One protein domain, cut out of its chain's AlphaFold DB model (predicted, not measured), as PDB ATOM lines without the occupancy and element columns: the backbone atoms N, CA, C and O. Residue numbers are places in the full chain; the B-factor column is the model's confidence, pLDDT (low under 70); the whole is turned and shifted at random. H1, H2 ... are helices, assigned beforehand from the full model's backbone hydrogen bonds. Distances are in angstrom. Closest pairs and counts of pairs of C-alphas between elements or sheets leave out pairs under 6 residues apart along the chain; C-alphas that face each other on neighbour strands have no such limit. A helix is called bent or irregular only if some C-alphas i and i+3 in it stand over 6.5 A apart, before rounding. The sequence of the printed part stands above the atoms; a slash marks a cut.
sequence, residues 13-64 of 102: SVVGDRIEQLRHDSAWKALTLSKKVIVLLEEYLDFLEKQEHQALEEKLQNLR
ATOM      1  N   SER A  13     184.542 317.147 157.448       83.69
ATOM      2  CA  SER A  13     184.376 316.104 156.429       83.69
ATOM      3  C   SER A  13     182.996 315.441 156.482       83.69
ATOM      4  O   SER A  13     182.380 315.226 155.441       83.69
ATOM      5  N   VAL A  14     182.459 315.230 157.687       82.62
ATOM      6  CA  VAL A  14     181.126 314.654 157.931       82.62
ATOM      7  C   VAL A  14     179.989 315.482 157.317       82.62
ATOM      8  O   VAL A  14     179.010 314.920 156.836       82.62
ATOM      9  N   VAL A  15     180.113 316.812 157.293       84.31
ATOM     10  CA  VAL A  15     179.129 317.708 156.654       84.31
ATOM     11  C   VAL A  15     179.538 318.084 155.221       84.31
ATOM     12  O   VAL A  15     178.884 318.901 154.577       84.31
ATOM     13  N   GLY A  16     180.601 317.479 154.682       82.88
ATOM     14  CA  GLY A  16     181.127 317.757 153.342       82.88
ATOM     15  C   GLY A  16     180.122 317.466 152.227       82.88
ATOM     16  O   GLY A  16     179.853 318.332 151.395       82.88
ATOM     17  N   ASP A  17     179.495 316.289 152.255       83.94
ATOM     18  CA  ASP A  17     178.469 315.905 151.274       83.94
ATOM     19  C   ASP A  17     177.249 316.833 151.340       83.94
ATOM     20  O   ASP A  17     176.651 317.192 150.321       83.94
ATOM     21  N   ARG A  18     176.909 317.287 152.550       84.25
ATOM     22  CA  ARG A  18     175.832 318.249 152.791       84.25
ATOM     23  C   ARG A  18     176.149 319.611 152.175       84.25
ATOM     24  O   ARG A  18     175.281 320.200 151.534       84.25
ATOM     25  N   ILE A  19     177.389 320.085 152.295       84.38
ATOM     26  CA  ILE A  19     177.844 321.316 151.633       84.38
ATOM     27  C   ILE A  19     177.668 321.203 150.117       84.38
ATOM     28  O   ILE A  19     177.194 322.157 149.497       84.38
ATOM     29  N   GLU A  20     178.018 320.062 149.521       86.06
ATOM     30  CA  GLU A  20     177.895 319.867 148.073       86.06
ATOM     31  C   GLU A  20     176.427 319.867 147.620       86.06
ATOM     32  O   GLU A  20     176.084 320.517 146.634       86.06
ATOM     33  N   GLN A  21     175.523 319.257 148.391       87.88
ATOM     34  CA  GLN A  21     174.080 319.344 148.135       87.88
ATOM     35  C   GLN A  21     173.573 320.793 148.209       87.88
ATOM     36  O   GLN A  21     172.854 321.262 147.321       87.88
ATOM     37  N   LEU A  22     173.989 321.533 149.241       89.06
ATOM     38  CA  LEU A  22     173.579 322.919 149.464       89.06
ATOM     39  C   LEU A  22     174.115 323.877 148.390       89.06
ATOM     40  O   LEU A  22     173.533 324.936 148.162       89.06
ATOM     41  N   ARG A  23     175.183 323.527 147.659       87.38
ATOM     42  CA  ARG A  23     175.709 324.372 146.569       87.38
ATOM     43  C   ARG A  23     174.713 324.627 145.450       87.38
ATOM     44  O   ARG A  23     174.862 325.626 144.745       87.38
ATOM     45  N   HIS A  24     173.722 323.764 145.266       90.75
ATOM     46  CA  HIS A  24     172.684 323.962 144.259       90.75
ATOM     47  C   HIS A  24     171.497 324.785 144.780       90.75
ATOM     48  O   HIS A  24     170.750 325.335 143.972       90.75
ATOM     49  N   ASP A  25     171.383 324.961 146.097       93.69
ATOM     50  CA  ASP A  25     170.292 325.666 146.762       93.69
ATOM     51  C   ASP A  25     170.443 327.199 146.642       93.69
ATOM     52  O   ASP A  25     171.500 327.788 146.894       93.69
ATOM     53  N   SER A  26     169.374 327.871 146.208       93.00
ATOM     54  CA  SER A  26     169.350 329.323 146.011       93.00
ATOM     55  C   SER A  26     169.318 330.107 147.327       93.00
ATOM     56  O   SER A  26     169.974 331.149 147.422       93.00
ATOM     57  N   ALA A  27     168.623 329.605 148.349       92.81
ATOM     58  CA  ALA A  27     168.606 330.190 149.684       92.81
ATOM     59  C   ALA A  27     169.984 330.067 150.339       92.81
ATOM     60  O   ALA A  27     170.489 331.048 150.886       92.81
ATOM     61  N   TRP A  28     170.653 328.922 150.187       93.06
ATOM     62  CA  TRP A  28     172.035 328.747 150.631       93.06
ATOM     63  C   TRP A  28     172.981 329.735 149.952       93.06
ATOM     64  O   TRP A  28     173.784 330.393 150.617       93.06
ATOM     65  N   LYS A  29     172.887 329.903 148.626       93.19
ATOM     66  CA  LYS A  29     173.720 330.867 147.885       93.19
ATOM     67  C   LYS A  29     173.562 332.293 148.405       93.19
ATOM     68  O   LYS A  29     174.574 332.986 148.505       93.19
ATOM     69  N   ALA A  30     172.345 332.688 148.777       95.56
ATOM     70  CA  ALA A  30     172.036 334.011 149.316       95.56
ATOM     71  C   ALA A  30     172.620 334.266 150.722       95.56
ATOM     72  O   ALA A  30     172.699 335.419 151.152       95.56
ATOM     73  N   LEU A  31     173.053 333.228 151.448       94.75
ATOM     74  CA  LEU A  31     173.674 333.389 152.761       94.75
ATOM     75  C   LEU A  31     175.105 333.938 152.660       94.75
ATOM     76  O   LEU A  31     175.917 333.522 151.825       94.75
ATOM     77  N   THR A  32     175.444 334.823 153.598       96.69
ATOM     78  CA  THR A  32     176.825 335.265 153.826       96.69
ATOM     79  C   THR A  32     177.691 334.099 154.302       96.69
ATOM     80  O   THR A  32     177.191 333.140 154.892       96.69
ATOM     81  N   LEU A  33     179.012 334.194 154.110       91.25
ATOM     82  CA  LEU A  33     179.945 333.165 154.583       91.25
ATOM     83  C   LEU A  33     179.800 332.905 156.091       91.25
ATOM     84  O   LEU A  33     179.782 331.754 156.508       91.25
ATOM     85  N   SER A  34     179.628 333.956 156.898       93.06
ATOM     86  CA  SER A  34     179.414 333.826 158.345       93.06
ATOM     87  C   SER A  34     178.184 332.984 158.691       93.06
ATOM     88  O   SER A  34     178.273 332.106 159.541       93.06
ATOM     89  N   LYS A  35     177.054 333.201 158.005       94.62
ATOM     90  CA  LYS A  35     175.824 332.426 158.220       94.62
ATOM     91  C   LYS A  35     175.990 330.973 157.791       94.62
ATOM     92  O   LYS A  35     175.561 330.084 158.512       94.62
ATOM     93  N   LYS A  36     176.660 330.732 156.660       91.12
ATOM     94  CA  LYS A  36     176.978 329.376 156.191       91.12
ATOM     95  C   LYS A  36     177.807 328.608 157.217       91.12
ATOM     96  O   LYS A  36     177.503 327.461 157.506       91.12
ATOM     97  N   VAL A  37     178.824 329.255 157.788       89.56
ATOM     98  CA  VAL A  37     179.668 328.651 158.829       89.56
ATOM     99  C   VAL A  37     178.853 328.311 160.076       89.56
ATOM    100  O   VAL A  37     179.011 327.214 160.590       89.56
ATOM    101  N   ILE A  38     177.976 329.208 160.540       91.88
ATOM    102  CA  ILE A  38     177.119 328.943 161.709       91.88
ATOM    103  C   ILE A  38     176.235 327.715 161.467       91.88
ATOM    104  O   ILE A  38     176.274 326.797 162.275       91.88
ATOM    105  N   VAL A  39     175.535 327.658 160.330       91.75
ATOM    106  CA  VAL A  39     174.667 326.516 159.989       91.75
ATOM    107  C   VAL A  39     175.451 325.201 159.975       91.75
ATOM    108  O   VAL A  39     175.006 324.218 160.550       91.75
ATOM    109  N   LEU A  40     176.641 325.177 159.367       90.19
ATOM    110  CA  LEU A  40     177.460 323.959 159.319       90.19
ATOM    111  C   LEU A  40     177.984 323.541 160.694       90.19
ATOM    112  O   LEU A  40     178.149 322.351 160.948       90.19
ATOM    113  N   LEU A  41     178.267 324.503 161.574       90.75
ATOM    114  CA  LEU A  41     178.668 324.210 162.947       90.75
ATOM    115  C   LEU A  41     177.496 323.668 163.769       90.75
ATOM    116  O   LEU A  41     177.707 322.739 164.536       90.75
ATOM    117  N   GLU A  42     176.285 324.200 163.591       91.88
ATOM    118  CA  GLU A  42     175.063 323.670 164.213       91.88
ATOM    119  C   GLU A  42     174.779 322.241 163.730       91.88
ATOM    120  O   GLU A  42     174.642 321.339 164.550       91.88
ATOM    121  N   GLU A  43     174.816 321.995 162.416       89.56
ATOM    122  CA  GLU A  43     174.650 320.647 161.853       89.56
ATOM    123  C   GLU A  43     175.719 319.668 162.378       89.56
ATOM    124  O   GLU A  43     175.431 318.497 162.635       89.56
ATOM    125  N   TYR A  44     176.960 320.133 162.559       90.62
ATOM    126  CA  TYR A  44     178.035 319.320 163.124       90.62
ATOM    127  C   TYR A  44     177.834 319.030 164.620       90.62
ATOM    128  O   TYR A  44     178.097 317.912 165.061       90.62
ATOM    129  N   LEU A  45     177.345 319.997 165.403       91.12
ATOM    130  CA  LEU A  45     176.994 319.783 166.811       91.12
ATOM    131  C   LEU A  45     175.872 318.749 166.945       91.12
ATOM    132  O   LEU A  45     176.040 317.779 167.682       91.12
ATOM    133  N   ASP A  46     174.805 318.877 166.155       91.56
ATOM    134  CA  ASP A  46     173.703 317.907 166.119       91.56
ATOM    135  C   ASP A  46     174.191 316.493 165.773       91.56
ATOM    136  O   ASP A  46     173.685 315.490 166.284       91.56
ATOM    137  N   PHE A  47     175.169 316.388 164.868       90.38
ATOM    138  CA  PHE A  47     175.783 315.111 164.522       90.38
ATOM    139  C   PHE A  47     176.544 314.503 165.706       90.38
ATOM    140  O   PHE A  47     176.380 313.312 165.984       90.38
ATOM    141  N   LEU A  48     177.350 315.303 166.407       89.94
ATOM    142  CA  LEU A  48     178.098 314.844 167.578       89.94
ATOM    143  C   LEU A  48     177.164 314.390 168.705       89.94
ATOM    144  O   LEU A  48     177.385 313.322 169.274       89.94
ATOM    145  N   GLU A  49     176.094 315.139 168.979       91.38
ATOM    146  CA  GLU A  49     175.094 314.766 169.989       91.38
ATOM    147  C   GLU A  49     174.418 313.431 169.654       91.38
ATOM    148  O   GLU A  49     174.271 312.558 170.514       91.38
ATOM    149  N   LYS A  50     174.062 313.218 168.380       91.31
ATOM    150  CA  LYS A  50     173.495 311.941 167.920       91.31
ATOM    151  C   LYS A  50     174.487 310.792 168.040       91.31
ATOM    152  O   LYS A  50     174.087 309.705 168.455       91.31
ATOM    153  N   GLN A  51     175.760 311.010 167.701       91.62
ATOM    154  CA  GLN A  51     176.794 309.986 167.864       91.62
ATOM    155  C   GLN A  51     176.986 309.598 169.329       91.62
ATOM    156  O   GLN A  51     177.076 308.409 169.633       91.62
ATOM    157  N   GLU A  52     177.034 310.571 170.238       89.69
ATOM    158  CA  GLU A  52     177.168 310.297 171.668       89.69
ATOM    159  C   GLU A  52     175.954 309.527 172.201       89.69
ATOM    160  O   GLU A  52     176.119 308.516 172.890       89.69
ATOM    161  N   HIS A  53     174.743 309.942 171.817       89.69
ATOM    162  CA  HIS A  53     173.514 309.242 172.181       89.69
ATOM    163  C   HIS A  53     173.512 307.797 171.667       89.69
ATOM    164  O   HIS A  53     173.219 306.871 172.425       89.69
ATOM    165  N   GLN A  54     173.881 307.579 170.403       90.69
ATOM    166  CA  GLN A  54     173.952 306.243 169.818       90.69
ATOM    167  C   GLN A  54     175.013 305.379 170.513       90.69
ATOM    168  O   GLN A  54     174.741 304.232 170.860       90.69
ATOM    169  N   ALA A  55     176.198 305.928 170.784       91.12
ATOM    170  CA  ALA A  55     177.258 305.208 171.482       91.12
ATOM    171  C   ALA A  55     176.845 304.816 172.911       91.12
ATOM    172  O   ALA A  55     177.189 303.730 173.386       91.12
ATOM    173  N   LEU A  56     176.111 305.685 173.612       88.06
ATOM    174  CA  LEU A  56     175.548 305.369 174.923       88.06
ATOM    175  C   LEU A  56     174.488 304.269 174.817       88.06
ATOM    176  O   LEU A  56     174.491 303.329 175.612       88.06
ATOM    177  N   GLU A  57     173.613 304.354 173.820       87.69
ATOM    178  CA  GLU A  57     172.578 303.357 173.585       87.69
ATOM    179  C   GLU A  57     173.167 301.976 173.268       87.69
ATOM    180  O   GLU A  57     172.761 300.991 173.882       87.69
ATOM    181  N   GLU A  58     174.178 301.896 172.400       89.31
ATOM    182  CA  GLU A  58     174.896 300.654 172.083       89.31
ATOM    183  C   GLU A  58     175.570 300.055 173.324       89.31
ATOM    184  O   GLU A  58     175.451 298.853 173.587       89.31
ATOM    185  N   LYS A  59     176.238 300.885 174.138       88.31
ATOM    186  CA  LYS A  59     176.829 300.439 175.410       88.31
ATOM    187  C   LYS A  59     175.773 299.837 176.330       88.31
ATOM    188  O   LYS A  59     175.988 298.745 176.849       88.31
ATOM    189  N   LEU A  60     174.637 300.511 176.509       85.81
ATOM    190  CA  LEU A  60     173.562 300.018 177.371       85.81
ATOM    191  C   LEU A  60     172.891 298.764 176.804       85.81
ATOM    192  O   LEU A  60     172.572 297.857 177.570       85.81
ATOM    193  N   GLN A  61     172.703 298.658 175.486       85.62
ATOM    194  CA  GLN A  61     172.170 297.448 174.851       85.62
ATOM    195  C   GLN A  61     173.078 296.229 175.071       85.62
ATOM    196  O   GLN A  61     172.580 295.119 175.236       85.62
ATOM    197  N   ASN A  62     174.396 296.426 175.122       87.12
ATOM    198  CA  ASN A  62     175.347 295.341 175.366       87.12
ATOM    199  C   ASN A  62     175.413 294.891 176.836       87.12
ATOM    200  O   ASN A  62     175.906 293.797 177.100       87.12
ATOM    201  N   LEU A  63     174.900 295.681 177.790       87.56
ATOM    202  CA  LEU A  63     174.837 295.272 179.202       87.56
ATOM    203  C   LEU A  63     173.846 294.127 179.431       87.56
ATOM    204  O   LEU A  63     174.086 293.266 180.278       87.56
ATOM    205  N   ARG A  64     172.733 294.117 178.689       88.62
ATOM    206  CA  ARG A  64     171.701 293.080 178.770       88.62
ATOM    207  C   ARG A  64     171.175 292.744 177.374       88.62
ATOM    208  O   ARG A  64     170.539 293.579 176.739       88.62
TER     209      ARG A  64
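Overview. This is residues 13 to 64 of the 102 residues of an uncharacterized protein of Scytonema sp. NIES-4073 (UniProt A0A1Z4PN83). One long helix, H3, makes the length of the domain, and the two helices before it, H1 and the short H2, make a small hook at one end, with the first residues of H1 coming back to residues 40 to 44 of H3. The far stretch of H3, residues 48 to 63, sticks out as a bare arm together with Arg 64. The printed part has 52 residues with three named helices, in the order H1, H2, H3, and no named strand; the class is all helix. The whole is extended, with a radius of gyration of the C-alphas of 15.5 A, and the C-alphas span 50 by 18 by 16 A.

Along the chain. H1 holds residues 13 to 22 and begins at C-alpha 13, at (184.376, 316.104, 156.429). It is 14.5 A long from first to last C-alpha and irregular: C-alphas 14 and 17 are 7.3 A apart, and its line is a rough one. H2 holds residues 26 to 30, Ser 26 to Ala 30. H3 holds residues 33 to 63 and is the longest helix, at 31 residues and 45.5 A from first to last C-alpha. It begins at C-alpha 33, at (179.945, 333.165, 154.583), and ends at C-alpha 63, at (174.837, 295.272, 179.202).

Arrangement. H1 touches H3, which takes part with residues 40 to 44 alone; the closest C-alphas, those of Val 15 and Tyr 44, are 6.8 A apart. The two run opposite ways at a steep tilt of 50 degrees. H1 and H2 are close but not clearly touching, their closest C-alphas, of Leu 22 and Trp 28, being 6.1 A apart. H2 and H3 are also close but not clearly touching, with the C-alphas of Trp 28 and Lys 36 the closest at 7.5 A. In H2 and H3 every O i to N i+4 pair is within hydrogen-bond range; in H1 4 of 6 are.

Size, cuts and confidence. The outline is a rod. The two C-alphas farthest apart are those of Ala 30 and Arg 64, at 50.4 A, and the first and last printed C-alphas, of Ser 13 and Arg 64, are 34.5 A apart. Residues 29 to 35, of which 33 to 35 belong to H3, stand free, and so do residues 48 to 64, of which 48 to 63 belong to H3. The links from H1 to H2 and from H2 to H3 are tight, with 3 and 2 residues between the helices. The printed part has no cut. The mean pLDDT of the printed part is 89.7, and no printed residue is under 70.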